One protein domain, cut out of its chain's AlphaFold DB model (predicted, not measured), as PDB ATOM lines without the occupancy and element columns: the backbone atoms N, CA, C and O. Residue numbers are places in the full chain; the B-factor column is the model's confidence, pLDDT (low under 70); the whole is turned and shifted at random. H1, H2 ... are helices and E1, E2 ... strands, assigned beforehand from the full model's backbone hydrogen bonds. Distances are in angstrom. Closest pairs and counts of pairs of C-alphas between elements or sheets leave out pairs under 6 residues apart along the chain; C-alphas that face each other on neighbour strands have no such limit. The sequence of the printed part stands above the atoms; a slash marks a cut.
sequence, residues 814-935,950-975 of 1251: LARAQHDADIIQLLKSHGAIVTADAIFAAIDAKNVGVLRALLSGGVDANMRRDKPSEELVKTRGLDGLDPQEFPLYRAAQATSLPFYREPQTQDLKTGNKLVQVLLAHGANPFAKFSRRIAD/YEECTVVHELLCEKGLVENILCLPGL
ATOM      1  N   LEU A 814     204.772  89.449  96.789       93.81
ATOM      2  CA  LEU A 814     203.990  89.102  95.594       93.81
ATOM      3  C   LEU A 814     202.492  88.955  95.900       93.81
ATOM      4  O   LEU A 814     201.667  89.457  95.140       93.81
ATOM      5  N   ALA A 815     202.125  88.333  97.026       90.12
ATOM      6  CA  ALA A 815     200.727  88.247  97.447       90.12
ATOM      7  C   ALA A 815     200.131  89.618  97.792       90.12
ATOM      8  O   ALA A 815     198.968  89.880  97.492       90.12
ATOM      9  N   ARG A 816     200.916  90.536  98.372       91.06
ATOM     10  CA  ARG A 816     200.467  91.920  98.598       91.06
ATOM     11  C   ARG A 816     200.288  92.703  97.289       91.06
ATOM     12  O   ARG A 816     199.386  93.528  97.203       91.06
ATOM     13  N   ALA A 817     201.044  92.387  96.238       92.25
ATOM     14  CA  ALA A 817     200.928  93.001  94.911       92.25
ATOM     15  C   ALA A 817     199.786  92.433  94.027       92.25
ATOM     16  O   ALA A 817     199.765  92.665  92.818       92.25
ATOM     17  N   GLN A 818     198.799  91.730  94.604       89.31
ATOM     18  CA  GLN A 818     197.715  91.006  93.904       89.31
ATOM     19  C   GLN A 818     196.842  91.826  92.922       89.31
ATOM     20  O   GLN A 818     196.037  91.257  92.180       89.31
ATOM     21  N   HIS A 819     196.967  93.154  92.904       88.94
ATOM     22  CA  HIS A 819     196.184  94.050  92.051       88.94
ATOM     23  C   HIS A 819     196.982  94.693  90.903       88.94
ATOM     24  O   HIS A 819     196.373  95.367  90.073       88.94
ATOM     25  N   ASP A 820     198.301  94.491  90.822       89.94
ATOM     26  CA  ASP A 820     199.163  95.194  89.866       89.94
ATOM     27  C   ASP A 820     200.129  94.244  89.145       89.94
ATOM     28  O   ASP A 820     201.081  93.730  89.729       89.94
ATOM     29  N   ALA A 821     199.888  94.006  87.853       92.38
ATOM     30  CA  ALA A 821     200.702  93.086  87.065       92.38
ATOM     31  C   ALA A 821     202.116  93.626  86.780       92.38
ATOM     32  O   ALA A 821     203.049  92.831  86.681       92.38
ATOM     33  N   ASP A 822     202.288  94.946  86.686       92.12
ATOM     34  CA  ASP A 822     203.574  95.562  86.354       92.12
ATOM     35  C   ASP A 822     204.523  95.489  87.553       92.12
ATOM     36  O   ASP A 822     205.695  95.140  87.406       92.12
ATOM     37  N   ILE A 823     204.003  95.726  88.762       93.69
ATOM     38  CA  ILE A 823     204.777  95.538  89.996       93.69
ATOM     39  C   ILE A 823     205.137  94.062  90.204       93.69
ATOM     40  O   ILE A 823     206.249  93.763  90.633       93.69
ATOM     41  N   ILE A 824     204.250  93.125  89.861       94.62
ATOM     42  CA  ILE A 824     204.560  91.688  89.919       94.62
ATOM     43  C   ILE A 824     205.740  91.346  89.003       94.62
ATOM     44  O   ILE A 824     206.649  90.629  89.420       94.62
ATOM     45  N   GLN A 825     205.763  91.876  87.776       94.25
ATOM     46  CA  GLN A 825     206.901  91.680  86.872       94.25
ATOM     47  C   GLN A 825     208.180  92.322  87.420       94.25
ATOM     48  O   GLN A 825     209.245  91.706  87.362       94.25
ATOM     49  N   LEU A 826     208.075  93.511  88.019       95.31
ATOM     50  CA  LEU A 826     209.207  94.172  88.665       95.31
ATOM     51  C   LEU A 826     209.778  93.320  89.810       95.31
ATOM     52  O   LEU A 826     210.977  93.052  89.822       95.31
ATOM     53  N   LEU A 827     208.932  92.817  90.711       95.94
ATOM     54  CA  LEU A 827     209.333  91.926  91.805       95.94
ATOM     55  C   LEU A 827     210.008  90.652  91.273       95.94
ATOM     56  O   LEU A 827     211.081  90.282  91.746       95.94
ATOM     57  N   LYS A 828     209.438  90.011  90.242       94.25
ATOM     58  CA  LYS A 828     210.037  88.827  89.599       94.25
ATOM     59  C   LYS A 828     211.417  89.126  89.008       94.25
ATOM     60  O   LYS A 828     212.337  88.338  89.200       94.25
ATOM     61  N   SER A 829     211.579  90.269  88.334       94.56
ATOM     62  CA  SER A 829     212.875  90.683  87.770       94.56
ATOM     63  C   SER A 829     213.953  90.937  88.835       94.56
ATOM     64  O   SER A 829     215.135  90.809  88.536       94.56
ATOM     65  N   HIS A 830     213.546  91.209  90.080       95.94
ATOM     66  CA  HIS A 830     214.425  91.401  91.239       95.94
ATOM     67  C   HIS A 830     214.517  90.149  92.139       95.94
ATOM     68  O   HIS A 830     214.966  90.237  93.278       95.94
ATOM     69  N   GLY A 831     214.119  88.970  91.641       93.62
ATOM     70  CA  GLY A 831     214.323  87.689  92.331       93.62
ATOM     71  C   GLY A 831     213.201  87.261  93.281       93.62
ATOM     72  O   GLY A 831     213.433  86.418  94.151       93.62
ATOM     73  N   ALA A 832     211.989  87.807  93.139       94.44
ATOM     74  CA  ALA A 832     210.841  87.340  93.911       94.44
ATOM     75  C   ALA A 832     210.416  85.921  93.494       94.44
ATOM     76  O   ALA A 832     210.175  85.640  92.316       94.44
ATOM     77  N   ILE A 833     210.295  85.032  94.477       92.38
ATOM     78  CA  ILE A 833     209.908  83.633  94.294       92.38
ATOM     79  C   ILE A 833     208.385  83.546  94.321       92.38
ATOM     80  O   ILE A 833     207.752  83.946  95.295       92.38
ATOM     81  N   VAL A 834     207.783  82.995  93.263       92.06
ATOM     82  CA  VAL A 834     206.330  82.792  93.229       92.06
ATOM     83  C   VAL A 834     205.949  81.673  94.193       92.06
ATOM     84  O   VAL A 834     206.331  80.520  94.012       92.06
ATOM     85  N   THR A 835     205.186  82.037  95.213       89.69
ATOM     86  CA  THR A 835     204.670  81.150  96.251       89.69
ATOM     87  C   THR A 835     203.184  80.856  96.033       89.69
ATOM     88  O   THR A 835     202.484  81.566  95.302       89.69
ATOM     89  N   ALA A 836     202.667  79.820  96.699       87.50
ATOM     90  CA  ALA A 836     201.251  79.474  96.613       87.50
ATOM     91  C   ALA A 836     200.349  80.639  97.065       87.50
ATOM     92  O   ALA A 836     199.383  80.962  96.377       87.50
ATOM     93  N   ASP A 837     200.676  81.335  98.162       86.56
ATOM     94  CA  ASP A 837     199.880  82.467  98.659       86.56
ATOM     95  C   ASP A 837     199.707  83.579  97.616       86.56
ATOM     96  O   ASP A 837     198.619  84.144  97.543       86.56
ATOM     97  N   ALA A 838     200.704  83.840  96.763       89.81
ATOM     98  CA  ALA A 838     200.601  84.838  95.697       89.81
ATOM     99  C   ALA A 838     199.599  84.438  94.600       89.81
ATOM    100  O   ALA A 838     198.814  85.269  94.138       89.81
ATOM    101  N   ILE A 839     199.575  83.157  94.213       90.44
ATOM    102  CA  ILE A 839     198.614  82.626  93.231       90.44
ATOM    103  C   ILE A 839     197.191  82.712  93.792       90.44
ATOM    104  O   ILE A 839     196.280  83.194  93.115       90.44
ATOM    105  N   PHE A 840     197.001  82.293  95.045       86.06
ATOM    106  CA  PHE A 840     195.701  82.366  95.713       86.06
ATOM    107  C   PHE A 840     195.236  83.809  95.918       86.06
ATOM    108  O   PHE A 840     194.070  84.098  95.667       86.06
ATOM    109  N   ALA A 841     196.137  84.722  96.284       86.00
ATOM    110  CA  ALA A 841     195.845  86.148  96.395       86.00
ATOM    111  C   ALA A 841     195.333  86.728  95.062       86.00
ATOM    112  O   ALA A 841     194.307  87.405  95.034       86.00
ATOM    113  N   ALA A 842     195.958  86.382  93.930       89.31
ATOM    114  CA  ALA A 842     195.494  86.804  92.604       89.31
ATOM    115  C   ALA A 842     194.089  86.268  92.253       89.31
ATOM    116  O   ALA A 842     193.283  86.982  91.645       89.31
ATOM    117  N   ILE A 843     193.782  85.025  92.646       85.62
ATOM    118  CA  ILE A 843     192.469  84.388  92.442       85.62
ATOM    119  C   ILE A 843     191.406  85.032  93.338       85.62
ATOM    120  O   ILE A 843     190.345  85.411  92.841       85.62
ATOM    121  N   ASP A 844     191.700  85.211  94.628       82.44
ATOM    122  CA  ASP A 844     190.806  85.849  95.601       82.44
ATOM    123  C   ASP A 844     190.541  87.324  95.225       82.44
ATOM    124  O   ASP A 844     189.415  87.811  95.354       82.44
ATOM    125  N   ALA A 845     191.540  88.018  94.662       80.50
ATOM    126  CA  ALA A 845     191.416  89.361  94.090       80.50
ATOM    127  C   ALA A 845     190.703  89.402  92.723       80.50
ATOM    128  O   ALA A 845     190.456  90.488  92.196       80.50
ATOM    129  N   LYS A 846     190.377  88.241  92.134       85.12
ATOM    130  CA  LYS A 846     189.769  88.079  90.801       85.12
ATOM    131  C   LYS A 846     190.563  88.756  89.668       85.12
ATOM    132  O   LYS A 846     189.982  89.196  88.672       85.12
ATOM    133  N   ASN A 847     191.893  88.832  89.785       87.12
ATOM    134  CA  ASN A 847     192.747  89.544  88.833       87.12
ATOM    135  C   ASN A 847     193.440  88.596  87.840       87.12
ATOM    136  O   ASN A 847     194.499  88.025  88.099       87.12
ATOM    137  N   VAL A 848     192.853  88.481  86.645       90.88
ATOM    138  CA  VAL A 848     193.354  87.625  85.553       90.88
ATOM    139  C   VAL A 848     194.735  88.069  85.048       90.88
ATOM    140  O   VAL A 848     195.543  87.228  84.652       90.88
ATOM    141  N   GLY A 849     195.011  89.379  85.036       91.75
ATOM    142  CA  GLY A 849     196.281  89.931  84.555       91.75
ATOM    143  C   GLY A 849     197.442  89.562  85.473       91.75
ATOM    144  O   GLY A 849     198.459  89.054  85.004       91.75
ATOM    145  N   VAL A 850     197.248  89.727  86.783       92.62
ATOM    146  CA  VAL A 850     198.235  89.338  87.802       92.62
ATOM    147  C   VAL A 850     198.461  87.830  87.807       92.62
ATOM    148  O   VAL A 850     199.609  87.393  87.808       92.62
ATOM    149  N   LEU A 851     197.400  87.020  87.721       94.00
ATOM    150  CA  LEU A 851     197.543  85.564  87.651       94.00
ATOM    151  C   LEU A 851     198.390  85.129  86.442       94.00
ATOM    152  O   LEU A 851     199.278  84.287  86.574       94.00
ATOM    153  N   ARG A 852     198.170  85.743  85.272       94.38
ATOM    154  CA  ARG A 852     198.990  85.502  84.074       94.38
ATOM    155  C   ARG A 852     200.441  85.942  84.281       94.38
ATOM    156  O   ARG A 852     201.358  85.238  83.865       94.38
ATOM    157  N   ALA A 853     200.657  87.090  84.921       93.69
ATOM    158  CA  ALA A 853     201.991  87.590  85.228       93.69
ATOM    159  C   ALA A 853     202.749  86.650  86.180       93.69
ATOM    160  O   ALA A 853     203.912  86.339  85.925       93.69
ATOM    161  N   LEU A 854     202.090  86.122  87.214       93.38
ATOM    162  CA  LEU A 854     202.677  85.151  88.140       93.38
ATOM    163  C   LEU A 854     203.076  83.857  87.422       93.38
ATOM    164  O   LEU A 854     204.241  83.475  87.492       93.38
ATOM    165  N   LEU A 855     202.151  83.253  86.666       92.56
ATOM    166  CA  LEU A 855     202.354  81.960  85.996       92.56
ATOM    167  C   LEU A 855     203.294  82.016  84.777       92.56
ATOM    168  O   LEU A 855     203.765  80.979  84.303       92.56
ATOM    169  N   SER A 856     203.599  83.215  84.272       88.56
ATOM    170  CA  SER A 856     204.591  83.383  83.206       88.56
ATOM    171  C   SER A 856     205.965  82.830  83.625       88.56
ATOM    172  O   SER A 856     206.410  83.031  84.756       88.56
ATOM    173  N   GLY A 857     206.656  82.137  82.717       81.06
ATOM    174  CA  GLY A 857     207.980  81.562  82.993       81.06
ATOM    175  C   GLY A 857     207.978  80.147  83.591       81.06
ATOM    176  O   GLY A 857     209.003  79.728  84.114       81.06
ATOM    177  N   GLY A 858     206.867  79.406  83.497       81.12
ATOM    178  CA  GLY A 858     206.824  77.974  83.837       81.12
ATOM    179  C   GLY A 858     206.601  77.664  85.320       81.12
ATOM    180  O   GLY A 858     206.974  76.588  85.779       81.12
ATOM    181  N   VAL A 859     206.006  78.595  86.071       89.88
ATOM    182  CA  VAL A 859     205.596  78.364  87.465       89.88
ATOM    183  C   VAL A 859     204.496  77.300  87.507       89.88
ATOM    184  O   VAL A 859     203.562  77.342  86.707       89.88
ATOM    185  N   ASP A 860     204.592  76.364  88.452       88.31
ATOM    186  CA  ASP A 860     203.605  75.296  88.617       88.31
ATOM    187  C   ASP A 860     202.226  75.855  89.018       88.31
ATOM    188  O   ASP A 860     202.030  76.373  90.118       88.31
ATOM    189  N   ALA A 861     201.240  75.704  88.131       88.75
ATOM    190  CA  ALA A 861     199.855  76.104  88.377       88.75
ATOM    191  C   ALA A 861     199.135  75.227  89.427       88.75
ATOM    192  O   ALA A 861     197.996  75.523  89.793       88.75
ATOM    193  N   ASN A 862     199.781  74.160  89.915       88.50
ATOM    194  CA  ASN A 862     199.257  73.224  90.912       88.50
ATOM    195  C   ASN A 862     199.830  73.443  92.325       88.50
ATOM    196  O   ASN A 862     199.589  72.613  93.206       88.50
ATOM    197  N   MET A 863     200.558  74.546  92.563       88.00
ATOM    198  CA  MET A 863     201.081  74.894  93.890       88.00
ATOM    199  C   MET A 863     199.967  74.947  94.943       88.00
ATOM    200  O   MET A 863     198.967  75.651  94.786       88.00
ATOM    201  N   ARG A 864     200.162  74.209  96.039       83.19
ATOM    202  CA  ARG A 864     199.176  74.042  97.115       83.19
ATOM    203  C   ARG A 864     199.404  75.061  98.226       83.19
ATOM    204  O   ARG A 864     200.549  75.359  98.562       83.19
ATOM    205  N   ARG A 865     198.318  75.567  98.813       76.69
ATOM    206  CA  ARG A 865     198.366  76.424 100.007       76.69
ATOM    207  C   ARG A 865     198.022  75.605 101.253       76.69
ATOM    208  O   ARG A 865     197.002  74.917 101.263       76.69
ATOM    209  N   ASP A 866     198.853  75.725 102.288       63.66
ATOM    210  CA  ASP A 866     198.595  75.155 103.615       63.66
ATOM    211  C   ASP A 866     197.487  75.928 104.357       63.66
ATOM    212  O   ASP A 866     197.216  77.098 104.074       63.66
ATOM    213  N   LYS A 867     196.851  75.279 105.338       56.00
ATOM    214  CA  LYS A 867     195.744  75.829 106.140       56.00
ATOM    215  C   LYS A 867     196.038  77.248 106.690       56.00
ATOM    216  O   LYS A 867     197.129  77.476 107.223       56.00
ATOM    217  N   PRO A 868     195.072  78.195 106.652       48.47
ATOM    218  CA  PRO A 868     195.207  79.462 107.371       48.47
ATOM    219  C   PRO A 868     195.373  79.218 108.881       48.47
ATOM    220  O   PRO A 868     194.796  78.278 109.430       48.47
ATOM    221  N   SER A 869     196.162  80.057 109.559       43.97
ATOM    222  CA  SER A 869     196.471  79.901 110.988       43.97
ATOM    223  C   SER A 869     195.210  79.856 111.869       43.97
ATOM    224  O   SER A 869     194.195  80.486 111.562       43.97
ATOM    225  N   GLU A 870     195.271  79.138 113.000       41.44
ATOM    226  CA  GLU A 870     194.142  78.947 113.938       41.44
ATOM    227  C   GLU A 870     193.493  80.260 114.421       41.44
ATOM    228  O   GLU A 870     192.321  80.290 114.797       41.44
ATOM    229  N   GLU A 871     194.231  81.367 114.386       37.44
ATOM    230  CA  GLU A 871     193.775  82.694 114.804       37.44
ATOM    231  C   GLU A 871     192.809  83.349 113.787       37.44
ATOM    232  O   GLU A 871     191.852  84.034 114.166       37.44
ATOM    233  N   LEU A 872     192.999  83.083 112.486       40.16
ATOM    234  CA  LEU A 872     192.115  83.522 111.391       40.16
ATOM    235  C   LEU A 872     190.810  82.716 111.337       40.16
ATOM    236  O   LEU A 872     189.764  83.244 110.958       40.16
ATOM    237  N   VAL A 873     190.878  81.450 111.746       43.50
ATOM    238  CA  VAL A 873     189.738  80.529 111.827       43.50
ATOM    239  C   VAL A 873     188.755  80.978 112.920       43.50
ATOM    240  O   VAL A 873     187.558  81.108 112.654       43.50
ATOM    241  N   LYS A 874     189.272  81.351 114.102       38.03
ATOM    242  CA  LYS A 874     188.475  81.821 115.254       38.03
ATOM    243  C   LYS A 874     187.784  83.169 115.033       38.03
ATOM    244  O   LYS A 874     186.681  83.384 115.520       38.03
ATOM    245  N   THR A 875     188.420  84.091 114.310       34.75
ATOM    246  CA  THR A 875     187.903  85.462 114.118       34.75
ATOM    247  C   THR A 875     186.843  85.579 113.025       34.75
ATOM    248  O   THR A 875     186.051  86.520 113.047       34.75
ATOM    249  N   ARG A 876     186.808  84.644 112.067       35.28
ATOM    250  CA  ARG A 876     185.870  84.665 110.930       35.28
ATOM    251  C   ARG A 876     184.777  83.596 110.995       35.28
ATOM    252  O   ARG A 876     183.982  83.519 110.064       35.28
ATOM    253  N   GLY A 877     184.731  82.790 112.058       32.81
ATOM    254  CA  GLY A 877     183.775  81.685 112.178       32.81
ATOM    255  C   GLY A 877     183.967  80.632 111.083       32.81
ATOM    256  O   GLY A 877     182.992  80.148 110.520       32.81
ATOM    257  N   LEU A 878     185.225  80.333 110.738       41.56
ATOM    258  CA  LEU A 878     185.603  79.415 109.655       41.56
ATOM    259  C   LEU A 878     186.025  78.034 110.187       41.56
ATOM    260  O   LEU A 878     186.952  77.418 109.655       41.56
ATOM    261  N   ASP A 879     185.390  77.555 111.255       35.16
ATOM    262  CA  ASP A 879     185.612  76.192 111.741       35.16
ATOM    263  C   ASP A 879     185.123  75.189 110.679       35.16
ATOM    264  O   ASP A 879     183.939  75.156 110.353       35.16
ATOM    265  N   GLY A 880     186.040  74.386 110.115       48.81
ATOM    266  CA  GLY A 880     185.704  73.292 109.188       48.81
ATOM    267  C   GLY A 880     186.366  73.286 107.801       48.81
ATOM    268  O   GLY A 880     185.985  72.453 106.990       48.81
ATOM    269  N   LEU A 881     187.335  74.161 107.501       45.69
ATOM    270  CA  LEU A 881     188.002  74.176 106.182       45.69
ATOM    271  C   LEU A 881     189.031  73.041 105.984       45.69
ATOM    272  O   LEU A 881     189.759  72.678 106.916       45.69
ATOM    273  N   ASP A 882     189.092  72.542 104.743       52.62
ATOM    274  CA  ASP A 882     189.944  71.444 104.271       52.62
ATOM    275  C   ASP A 882     191.460  71.725 104.381       52.62
ATOM    276  O   ASP A 882     191.890  72.881 104.341       52.62
ATOM    277  N   PRO A 883     192.298  70.680 104.530       50.25
ATOM    278  CA  PRO A 883     193.718  70.804 104.866       50.25
ATOM    279  C   PRO A 883     194.616  71.313 103.726       50.25
ATOM    280  O   PRO A 883     195.674  71.868 104.022       50.25
ATOM    281  N   GLN A 884     194.231  71.147 102.454       62.84
ATOM    282  CA  GLN A 884     194.991  71.618 101.285       62.84
ATOM    283  C   GLN A 884     194.051  72.060 100.159       62.84
ATOM    284  O   GLN A 884     193.164  71.308  99.761       62.84
ATOM    285  N   GLU A 885     194.279  73.253  99.610       73.25
ATOM    286  CA  GLU A 885     193.453  73.825  98.542       73.25
ATOM    287  C   GLU A 885     194.246  73.939  97.228       73.25
ATOM    288  O   GLU A 885     195.433  74.281  97.241       73.25
ATOM    289  N   PHE A 886     193.588  73.672  96.090       84.69
ATOM    290  CA  PHE A 886     194.152  73.840  94.744       84.69
ATOM    291  C   PHE A 886     193.711  75.163  94.097       84.69
ATOM    292  O   PHE A 886     192.530  75.513  94.183       84.69
ATOM    293  N   PRO A 887     194.596  75.861  93.353       86.94
ATOM    294  CA  PRO A 887     194.237  77.093  92.647       86.94
ATOM    295  C   PRO A 887     193.047  76.920  91.691       86.94
ATOM    296  O   PRO A 887     192.132  77.742  91.675       86.94
ATOM    297  N   LEU A 888     193.024  75.818  90.929       87.94
ATOM    298  CA  LEU A 888     191.939  75.498  89.993       87.94
ATOM    299  C   LEU A 888     190.597  75.308  90.708       87.94
ATOM    300  O   LEU A 888     189.579  75.811  90.238       87.94
ATOM    301  N   TYR A 889     190.619  74.627  91.855       83.50
ATOM    302  CA  TYR A 889     189.443  74.404  92.687       83.50
ATOM    303  C   TYR A 889     188.873  75.735  93.195       83.50
ATOM    304  O   TYR A 889     187.722  76.067  92.916       83.50
ATOM    305  N   ARG A 890     189.722  76.570  93.812       80.88
ATOM    306  CA  ARG A 890     189.343  77.900  94.315       80.88
ATOM    307  C   ARG A 890     188.788  78.810  93.218       80.88
ATOM    308  O   ARG A 890     187.763  79.461  93.411       80.88
ATOM    309  N   ALA A 891     189.448  78.867  92.059       82.81
ATOM    310  CA  ALA A 891     189.032  79.723  90.947       82.81
ATOM    311  C   ALA A 891     187.664  79.318  90.377       82.81
ATOM    312  O   ALA A 891     186.869  80.189  90.018       82.81
ATOM    313  N   ALA A 892     187.381  78.014  90.321       81.19
ATOM    314  CA  ALA A 892     186.104  77.488  89.855       81.19
ATOM    315  C   ALA A 892     184.976  77.606  90.901       81.19
ATOM    316  O   ALA A 892     183.809  77.654  90.511       81.19
ATOM    317  N   GLN A 893     185.319  77.708  92.193       72.19
ATOM    318  CA  GLN A 893     184.395  77.969  93.307       72.19
ATOM    319  C   GLN A 893     184.129  79.456  93.583       72.19
ATOM    320  O   GLN A 893     183.157  79.779  94.256       72.19
ATOM    321  N   ALA A 894     184.959  80.391  93.109       56.28
ATOM    322  CA  ALA A 894     184.883  81.817  93.472       56.28
ATOM    323  C   ALA A 894     183.551  82.529  93.108       56.28
ATOM    324  O   ALA A 894     183.371  83.717  93.399       56.28
ATOM    325  N   THR A 895     182.606  81.816  92.488       53.38
ATOM    326  CA  THR A 895     181.223  82.226  92.212       53.38
ATOM    327  C   THR A 895     180.186  81.683  93.208       53.38
ATOM    328  O   THR A 895     179.055  82.161  93.188       53.38
ATOM    329  N   SER A 896     180.533  80.742  94.097       47.28
ATOM    330  CA  SER A 896     179.645  80.182  95.128       47.28
ATOM    331  C   SER A 896     179.878  80.851  96.492       47.28
ATOM    332  O   SER A 896     180.545  80.314  97.376       47.28
ATOM    333  N   LEU A 897     179.348  82.060  96.687       36.88
ATOM    334  CA  LEU A 897     179.206  82.631  98.036       36.88
ATOM    335  C   LEU A 897     177.851  82.230  98.657       36.88
ATOM    336  O   LEU A 897     176.917  81.906  97.921       36.88
ATOM    337  N   PRO A 898     177.715  82.239  99.999       33.47
ATOM    338  CA  PRO A 898     176.612  81.580 100.694       33.47
ATOM    339  C   PRO A 898     175.262  82.300 100.515       33.47
ATOM    340  O   PRO A 898     175.132  83.498 100.755       33.47
ATOM    341  N   PHE A 899     174.251  81.520 100.138       36.75
ATOM    342  CA  PHE A 899     172.810  81.646 100.411       36.75
ATOM    343  C   PHE A 899     171.989  82.925 100.121       36.75
ATOM    344  O   PHE A 899     170.773  82.814 100.233       36.75
ATOM    345  N   TYR A 900     172.518  84.078  99.683       34.88
ATOM    346  CA  TYR A 900     171.645  85.263  99.447       34.88
ATOM    347  C   TYR A 900     171.947  86.160  98.230       34.88
ATOM    348  O   TYR A 900     171.392  87.255  98.130       34.88
ATOM    349  N   ARG A 901     172.775  85.750  97.260       36.44
ATOM    350  CA  ARG A 901     172.990  86.561  96.043       36.44
ATOM    351  C   ARG A 901     173.214  85.698  94.811       36.44
ATOM    352  O   ARG A 901     174.128  84.881  94.809       36.44
ATOM    353  N   GLU A 902     172.430  85.918  93.756       44.69
ATOM    354  CA  GLU A 902     172.755  85.349  92.448       44.69
ATOM    355  C   GLU A 902     174.098  85.924  91.950       44.69
ATOM    356  O   GLU A 902     174.329  87.137  92.081       44.69
ATOM    357  N   PRO A 903     175.013  85.088  91.419       47.53
ATOM    358  CA  PRO A 903     176.283  85.554  90.876       47.53
ATOM    359  C   PRO A 903     176.035  86.540  89.734       47.53
ATOM    360  O   PRO A 903     175.252  86.272  88.825       47.53
ATOM    361  N   GLN A 904     176.722  87.682  89.741       55.16
ATOM    362  CA  GLN A 904     176.616  88.626  88.628       55.16
ATOM    363  C   GLN A 904     177.224  88.007  87.360       55.16
ATOM    364  O   GLN A 904     178.248  87.324  87.426       55.16
ATOM    365  N   THR A 905     176.666  88.311  86.185       60.97
ATOM    366  CA  THR A 905     177.184  87.835  84.882       60.97
ATOM    367  C   THR A 905     178.675  88.140  84.681       60.97
ATOM    368  O   THR A 905     179.406  87.368  84.062       60.97
ATOM    369  N   GLN A 906     179.161  89.249  85.244       62.91
ATOM    370  CA  GLN A 906     180.568  89.643  85.187       62.91
ATOM    371  C   GLN A 906     181.483  88.785  86.080       62.91
ATOM    372  O   GLN A 906     182.627  88.521  85.699       62.91
ATOM    373  N   ASP A 907     180.997  88.325  87.236       65.44
ATOM    374  CA  ASP A 907     181.751  87.441  88.132       65.44
ATOM    375  C   ASP A 907     181.966  86.071  87.476       65.44
ATOM    376  O   ASP A 907     183.087  85.564  87.471       65.44
ATOM    377  N   LEU A 908     180.931  85.534  86.816       71.06
ATOM    378  CA  LEU A 908     180.994  84.296  86.028       71.06
ATOM    379  C   LEU A 908     182.003  84.403  84.874       71.06
ATOM    380  O   LEU A 908     182.874  83.546  84.715       71.06
ATOM    381  N   LYS A 909     181.957  85.501  84.104       75.81
ATOM    382  CA  LYS A 909     182.930  85.770  83.029       75.81
ATOM    383  C   LYS A 909     184.366  85.849  83.552       75.81
ATOM    384  O   LYS A 909     185.288  85.396  82.876       75.81
ATOM    385  N   THR A 910     184.564  86.441  84.728       79.38
ATOM    386  CA  THR A 910     185.895  86.592  85.332       79.38
ATOM    387  C   THR A 910     186.412  85.257  85.867       79.38
ATOM    388  O   THR A 910     187.540  84.888  85.550       79.38
ATOM    389  N   GLY A 911     185.576  84.488  86.572       82.12
ATOM    390  CA  GLY A 911     185.895  83.128  87.018       82.12
ATOM    391  C   GLY A 911     186.277  82.209  85.856       82.12
ATOM    392  O   GLY A 911     187.322  81.564  85.897       82.12
ATOM    393  N   ASN A 912     185.519  82.250  84.754       84.38
ATOM    394  CA  ASN A 912     185.839  81.487  83.544       84.38
ATOM    395  C   ASN A 912     187.223  81.836  82.978       84.38
ATOM    396  O   ASN A 912     187.981  80.944  82.607       84.38
ATOM    397  N   LYS A 913     187.595  83.121  82.960       88.69
ATOM    398  CA  LYS A 913     188.931  83.550  82.521       88.69
ATOM    399  C   LYS A 913     190.044  83.075  83.459       88.69
ATOM    400  O   LYS A 913     191.106  82.705  82.968       88.69
ATOM    401  N   LEU A 914     189.825  83.074  84.778       89.88
ATOM    402  CA  LEU A 914     190.802  82.556  85.748       89.88
ATOM    403  C   LEU A 914     191.050  81.059  85.524       89.88
ATOM    404  O   LEU A 914     192.201  80.644  85.400       89.88
ATOM    405  N   VAL A 915     189.976  80.274  85.378       90.12
ATOM    406  CA  VAL A 915     190.053  78.839  85.067       90.12
ATOM    407  C   VAL A 915     190.798  78.609  83.748       90.12
ATOM    408  O   VAL A 915     191.720  77.800  83.704       90.12
ATOM    409  N   GLN A 916     190.475  79.358  82.688       91.00
ATOM    410  CA  GLN A 916     191.180  79.261  81.403       91.00
ATOM    411  C   GLN A 916     192.684  79.529  81.527       91.00
ATOM    412  O   GLN A 916     193.482  78.807  80.933       91.00
ATOM    413  N   VAL A 917     193.084  80.550  82.293       92.69
ATOM    414  CA  VAL A 917     194.504  80.870  82.502       92.69
ATOM    415  C   VAL A 917     195.221  79.743  83.239       92.69
ATOM    416  O   VAL A 917     196.306  79.362  82.808       92.69
ATOM    417  N   LEU A 918     194.621  79.182  84.291       92.50
ATOM    418  CA  LEU A 918     195.199  78.065  85.043       92.50
ATOM    419  C   LEU A 918     195.378  76.822  84.165       92.50
ATOM    420  O   LEU A 918     196.465  76.249  84.122       92.50
ATOM    421  N   LEU A 919     194.344  76.443  83.409       91.88
ATOM    422  CA  LEU A 919     194.402  75.293  82.501       91.88
ATOM    423  C   LEU A 919     195.460  75.482  81.403       91.88
ATOM    424  O   LEU A 919     196.215  74.557  81.113       91.88
ATOM    425  N   ALA A 920     195.573  76.689  80.838       90.75
ATOM    426  CA  ALA A 920     196.586  77.007  79.831       90.75
ATOM    427  C   ALA A 920     198.033  76.916  80.358       90.75
ATOM    428  O   ALA A 920     198.950  76.741  79.560       90.75
ATOM    429  N   HIS A 921     198.238  77.016  81.676       92.94
ATOM    430  CA  HIS A 921     199.546  76.889  82.334       92.94
ATOM    431  C   HIS A 921     199.716  75.539  83.058       92.94
ATOM    432  O   HIS A 921     200.554  75.418  83.947       92.94
ATOM    433  N   GLY A 922     198.944  74.511  82.683       90.31
ATOM    434  CA  GLY A 922     199.157  73.138  83.155       90.31
ATOM    435  C   GLY A 922     198.486  72.782  84.485       90.31
ATOM    436  O   GLY A 922     198.901  71.821  85.135       90.31
ATOM    437  N   ALA A 923     197.451  73.516  84.908       91.25
ATOM    438  CA  ALA A 923     196.635  73.092  86.045       91.25
ATOM    439  C   ALA A 923     195.949  71.749  85.746       91.25
ATOM    440  O   ALA A 923     195.301  71.594  84.709       91.25
ATOM    441  N   ASN A 924     196.082  70.790  86.660       89.88
ATOM    442  CA  ASN A 924     195.580  69.430  86.513       89.88
ATOM    443  C   ASN A 924     194.164  69.297  87.116       89.88
ATOM    444  O   ASN A 924     194.021  69.343  88.341       89.88
ATOM    445  N   PRO A 925     193.114  69.060  86.305       89.44
ATOM    446  CA  PRO A 925     191.760  68.821  86.813       89.44
ATOM    447  C   PRO A 925     191.640  67.555  87.671       89.44
ATOM    448  O   PRO A 925     190.745  67.469  88.508       89.44
ATOM    449  N   PHE A 926     192.542  66.586  87.484       88.75
ATOM    450  CA  PHE A 926     192.587  65.326  88.227       88.75
ATOM    451  C   PHE A 926     193.542  65.360  89.426       88.75
ATOM    452  O   PHE A 926     193.973  64.319  89.921       88.75
ATOM    453  N   ALA A 927     193.925  66.548  89.897       87.00
ATOM    454  CA  ALA A 927     194.776  66.653  91.070       87.00
ATOM    455  C   ALA A 927     194.047  66.147  92.331       87.00
ATOM    456  O   ALA A 927     192.868  66.445  92.544       87.00
ATOM    457  N   LYS A 928     194.762  65.374  93.159       84.75
ATOM    458  CA  LYS A 928     194.241  64.735  94.378       84.75
ATOM    459  C   LYS A 928     194.509  65.576  95.632       84.75
ATOM    460  O   LYS A 928     195.647  66.021  95.819       84.75
ATOM    461  N   PHE A 929     193.501  65.746  96.491       77.75
ATOM    462  CA  PHE A 929     193.594  66.384  97.817       77.75
ATOM    463  C   PHE A 929     192.772  65.631  98.871       77.75
ATOM    464  O   PHE A 929     191.871  64.873  98.529       77.75
ATOM    465  N   SER A 930     193.071  65.855 100.152       74.06
ATOM    466  CA  SER A 930     192.309  65.298 101.275       74.06
ATOM    467  C   SER A 930     191.272  66.309 101.765       74.06
ATOM    468  O   SER A 930     191.619  67.463 102.002       74.06
ATOM    469  N   ARG A 931     190.022  65.877 101.937       69.56
ATOM    470  CA  ARG A 931     188.875  66.682 102.380       69.56
ATOM    471  C   ARG A 931     188.372  66.179 103.728       69.56
ATOM    472  O   ARG A 931     188.321  64.970 103.934       69.56
ATOM    473  N   ARG A 932     188.014  67.053 104.668       60.50
ATOM    474  CA  ARG A 932     187.501  66.615 105.975       60.50
ATOM    475  C   ARG A 932     186.069  66.109 105.823       60.50
ATOM    476  O   ARG A 932     185.222  66.768 105.220       60.50
ATOM    477  N   ILE A 933     185.779  64.959 106.416       61.59
ATOM    478  CA  ILE A 933     184.409  64.463 106.514       61.59
ATOM    479  C   ILE A 933     183.716  65.329 107.575       61.59
ATOM    480  O   ILE A 933     184.112  65.321 108.738       61.59
ATOM    481  N   ALA A 934     182.741  66.147 107.168       50.56
ATOM    482  CA  ALA A 934     181.931  66.907 108.116       50.56
ATOM    483  C   ALA A 934     181.245  65.930 109.082       50.56
ATOM    484  O   ALA A 934     180.736  64.900 108.635       50.56
ATOM    485  N   ASP A 935     181.208  66.267 110.375       42.75
ATOM    486  CA  ASP A 935     180.416  65.559 111.388       42.75
ATOM    487  C   ASP A 935     178.918  65.798 111.104       42.75
ATOM    488  O   ASP A 935     178.218  66.508 111.826       42.75
ATOM    489  N   TYR A 950     189.389  62.182 107.281       64.06
ATOM    490  CA  TYR A 950     189.592  62.800 105.963       64.06
ATOM    491  C   TYR A 950     189.351  61.792 104.826       64.06
ATOM    492  O   TYR A 950     189.648  60.613 104.983       64.06
ATOM    493  N   GLU A 951     188.848  62.254 103.677       71.31
ATOM    494  CA  GLU A 951     188.653  61.468 102.448       71.31
ATOM    495  C   GLU A 951     189.511  62.001 101.282       71.31
ATOM    496  O   GLU A 951     189.693  63.210 101.142       71.31
ATOM    497  N   GLU A 952     190.054  61.115 100.435       78.88
ATOM    498  CA  GLU A 952     190.773  61.511  99.210       78.88
ATOM    499  C   GLU A 952     189.778  61.905  98.103       78.88
ATOM    500  O   GLU A 952     188.934  61.111  97.681       78.88
ATOM    501  N   CYS A 953     189.912  63.130  97.601       79.25
ATOM    502  CA  CYS A 953     189.071  63.747  96.582       79.25
ATOM    503  C   CYS A 953     189.896  64.183  95.364       79.25
ATOM    504  O   CYS A 953     191.101  64.427  95.442       79.25
ATOM    505  N   THR A 954     189.223  64.312  94.220       86.88
ATOM    506  CA  THR A 954     189.802  64.823  92.969       86.88
ATOM    507  C   THR A 954     189.131  66.145  92.600       86.88
ATOM    508  O   THR A 954     187.909  66.244  92.682       86.88
ATOM    509  N   VAL A 955     189.909  67.155  92.182       85.19
ATOM    510  CA  VAL A 955     189.418  68.534  91.950       85.19
ATOM    511  C   VAL A 955     188.173  68.582  91.058       85.19
ATOM    512  O   VAL A 955     187.172  69.180  91.443       85.19
ATOM    513  N   VAL A 956     188.195  67.951  89.880       87.31
ATOM    514  CA  VAL A 956     187.063  68.001  88.939       87.31
ATOM    515  C   VAL A 956     185.808  67.288  89.458       87.31
ATOM    516  O   VAL A 956     184.705  67.773  89.217       87.31
ATOM    517  N   HIS A 957     185.952  66.180  90.194       86.81
ATOM    518  CA  HIS A 957     184.816  65.444  90.761       86.81
ATOM    519  C   HIS A 957     184.079  66.284  91.801       86.81
ATOM    520  O   HIS A 957     182.857  66.380  91.740       86.81
ATOM    521  N   GLU A 958     184.809  66.961  92.687       82.00
ATOM    522  CA  GLU A 958     184.193  67.834  93.692       82.00
ATOM    523  C   GLU A 958     183.586  69.096  93.063       82.00
ATOM    524  O   GLU A 958     182.480  69.490  93.425       82.00
ATOM    525  N   LEU A 959     184.218  69.686  92.037       80.75
ATOM    526  CA  LEU A 959     183.618  70.813  91.305       80.75
ATOM    527  C   LEU A 959     182.292  70.441  90.624       80.75
ATOM    528  O   LEU A 959     181.386  71.274  90.556       80.75
ATOM    529  N   LEU A 960     182.172  69.210  90.116       81.94
ATOM    530  CA  LEU A 960     180.929  68.705  89.525       81.94
ATOM    531  C   LEU A 960     179.839  68.497  90.582       81.94
ATOM    532  O   LEU A 960     178.674  68.772  90.288       81.94
ATOM    533  N   CYS A 961     180.211  68.084  91.798       75.56
ATOM    534  CA  CYS A 961     179.294  68.035  92.932       75.56
ATOM    535  C   CYS A 961     178.839  69.461  93.317       75.56
ATOM    536  O   CYS A 961     177.654  69.764  93.343       75.56
ATOM    537  N   GLU A 962     179.753  70.406  93.514       69.75
ATOM    538  CA  GLU A 962     179.425  71.722  94.088       69.75
ATOM    539  C   GLU A 962     178.893  72.775  93.092       69.75
ATOM    540  O   GLU A 962     178.687  73.933  93.460       69.75
ATOM    541  N   LYS A 963     178.626  72.395  91.831       68.69
ATOM    542  CA  LYS A 963     178.220  73.300  90.729       68.69
ATOM    543  C   LYS A 963     179.257  74.388  90.412       68.69
ATOM    544  O   LYS A 963     178.905  75.531  90.108       68.69
ATOM    545  N   GLY A 964     180.537  74.033  90.468       70.62
ATOM    546  CA  GLY A 964     181.635  74.910  90.068       70.62
ATOM    547  C   GLY A 964     181.674  75.189  88.558       70.62
ATOM    548  O   GLY A 964     180.984  74.561  87.752       70.62
ATOM    549  N   LEU A 965     182.525  76.133  88.147       76.56
ATOM    550  CA  LEU A 965     182.745  76.469  86.733       76.56
ATOM    551  C   LEU A 965     183.526  75.369  85.991       76.56
ATOM    552  O   LEU A 965     184.749  75.427  85.864       76.56
ATOM    553  N   VAL A 966     182.813  74.371  85.463       82.00
ATOM    554  CA  VAL A 966     183.412  73.187  84.812       82.00
ATOM    555  C   VAL A 966     183.487  73.259  83.282       82.00
ATOM    556  O   VAL A 966     184.175  72.441  82.676       82.00
ATOM    557  N   GLU A 967     182.846  74.235  82.629       82.38
ATOM    558  CA  GLU A 967     182.760  74.305  81.155       82.38
ATOM    559  C   GLU A 967     184.133  74.248  80.474       82.38
ATOM    560  O   GLU A 967     184.362  73.448  79.568       82.38
ATOM    561  N   ASN A 968     185.070  75.070  80.948       83.19
ATOM    562  CA  ASN A 968     186.415  75.146  80.379       83.19
ATOM    563  C   ASN A 968     187.206  73.849  80.586       83.19
ATOM    564  O   ASN A 968     187.993  73.476  79.719       83.19
ATOM    565  N   ILE A 969     186.966  73.144  81.696       86.81
ATOM    566  CA  ILE A 969     187.587  71.848  81.987       86.81
ATOM    567  C   ILE A 969     187.053  70.802  81.003       86.81
ATOM    568  O   ILE A 969     187.834  70.126  80.340       86.81
ATOM    569  N   LEU A 970     185.729  70.727  80.833       85.75
ATOM    570  CA  LEU A 970     185.068  69.788  79.917       85.75
ATOM    571  C   LEU A 970     185.405  70.039  78.445       85.75
ATOM    572  O   LEU A 970     185.246  69.145  77.617       85.75
ATOM    573  N   CYS A 971     185.859  71.246  78.102       84.00
ATOM    574  CA  CYS A 971     186.306  71.588  76.758       84.00
ATOM    575  C   CYS A 971     187.726  71.096  76.430       84.00
ATOM    576  O   CYS A 971     188.070  71.062  75.246       84.00
ATOM    577  N   LEU A 972     188.526  70.667  77.413       86.38
ATOM    578  CA  LEU A 972     189.906  70.224  77.191       86.38
ATOM    579  C   LEU A 972     189.978  69.035  76.210       86.38
ATOM    580  O   LEU A 972     189.205  68.086  76.353       86.38
ATOM    581  N   PRO A 973     190.887  69.051  75.215       82.00
ATOM    582  CA  PRO A 973     190.929  68.037  74.154       82.00
ATOM    583  C   PRO A 973     191.386  66.646  74.623       82.00
ATOM    584  O   PRO A 973     191.078  65.665  73.958       82.00
ATOM    585  N   GLY A 974     192.088  66.546  75.756       81.94
ATOM    586  CA  GLY A 974     192.596  65.285  76.322       81.94
ATOM    587  C   GLY A 974     191.960  64.881  77.655       81.94
ATOM    588  O   GLY A 974     192.563  64.114  78.397       81.94
ATOM    589  N   LEU A 975     190.797  65.441  78.008       89.38
ATOM    590  CA  LEU A 975     190.124  65.105  79.264       89.38
ATOM    591  C   LEU A 975     189.531  63.691  79.200       89.38
ATOM    592  O   LEU A 975     188.635  63.434  78.398       89.38
TER     593      LEU A 975
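AT A GLANCE: This is residues 814 to 935 and 950 to 975 of the 1251 residues of an uncharacterized protein of Aspergillus sp. HF37 (UniProt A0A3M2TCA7). Two rows of nearly parallel helices lie against each other, H1, H3, H6 and the short H8 in one row and H2, H5 and H7 in the other; the hairpins H2 with H3 and H5 with H6 stack side by side in the middle. H4 lies away from these rows on a loop and touches no helix, a two-stranded ribbon of E1 and E2 lies next to the first residue of H7, and residues 897 to 902 stick out in the loop between H5 and H6. The printed part has 148 residues, with eight named helices and two named strands in the order H1, H2, H3, H4, H5, H6, E1, E2, H7, H8; the sheet, in the order E1, E2, is antiparallel. It is mostly helix and compact, with a radius of gyration of the C-alphas of 15.5 A and spans of 47 by 42 by 31 A.

IN THESE COORDINATES: H1, residues 821 to 829, begins with C-alpha 821 at (200.702, 93.086, 87.065) and is 12.4 A long from first to last C-alpha. H2, residues 836 to 844, is 12.3 A long, and H3, residues 848 to 855, is 10.6 A long. H4 holds residues 870 to 876 and H5 residues 887 to 893. H6, residues 905 to 920, is the longest helix at 22.8 A, from C-alpha 905 at (177.184, 87.835, 84.882) to C-alpha 920 at (196.586, 77.007, 79.831). E1, residues 928 to 932, spans 13.5 A, and E2, residues 950 to 954, spans 13.2 A. H7 holds residues 955 to 961; H8, residues 967 to 970, ends with C-alpha 970 at (185.068, 69.788, 79.917).

HOW THE PARTS SIT: The helix packing is mostly aligned, the six touching pairs with a tilt being at a shallow one. H1 touches H3 at a shallow tilt of 11 degrees, the same way, with the closest C-alphas, those of Ala 821 and Val 850, 4.5 A apart. H2 and H3 form a helical hairpin; they touch at 12 degrees, opposite ways, closest at the C-alphas of Ala 842 and Leu 851, 5.5 A. H2 touches H5 at 23 degrees, the same way, with the C-alphas of Ile 843 and Ala 891 closest at 6.0 A. H3 touches residues 910 to 917 of H6 alone, at 17 degrees, the same way, closest at Val 848 and Leu 914, whose C-alphas are 5.7 A apart. H5 and H6, a second helical hairpin, touch at 24 degrees, opposite ways, with the C-alphas of Ala 891 and Val 915 closest at 6.0 A. H5 touches H7 at 10 degrees, the same way, closest at the C-alphas of Tyr 889 and Val 955, 5.9 A. H8 touches residues 912 to 919 of H6 alone, the C-alphas of Gln 916 and Asn 968 being closest at 6.4 A. E1 and E2 are antiparallel neighbours at 144 degrees; N 929 and O 953, 2.9 A apart, and N 951 and O 931, 2.8 A apart, are within hydrogen-bond range. H4 is apart from H2, H5 and H6, for instance. Every O i to N i+4 pair is within hydrogen-bond range in H1 to H7, and H8 is too short for such a pair.

THE WHOLE: The two C-alphas farthest apart, those of Ser 829 and Asp 935, are 47.4 A apart. Residues 936 to 949 are not printed, and C-alphas 935 and 950 are 11.0 A apart across this cut. The links H3 to H4 and H5 to H6 are long; residues 865 to 866 pair briefly, antiparallel, with residues 884 to 885. The mean pLDDT of the printed part is 76.3, and 41 residues are under 70, among them residues 866 to 884 and 894 to 907.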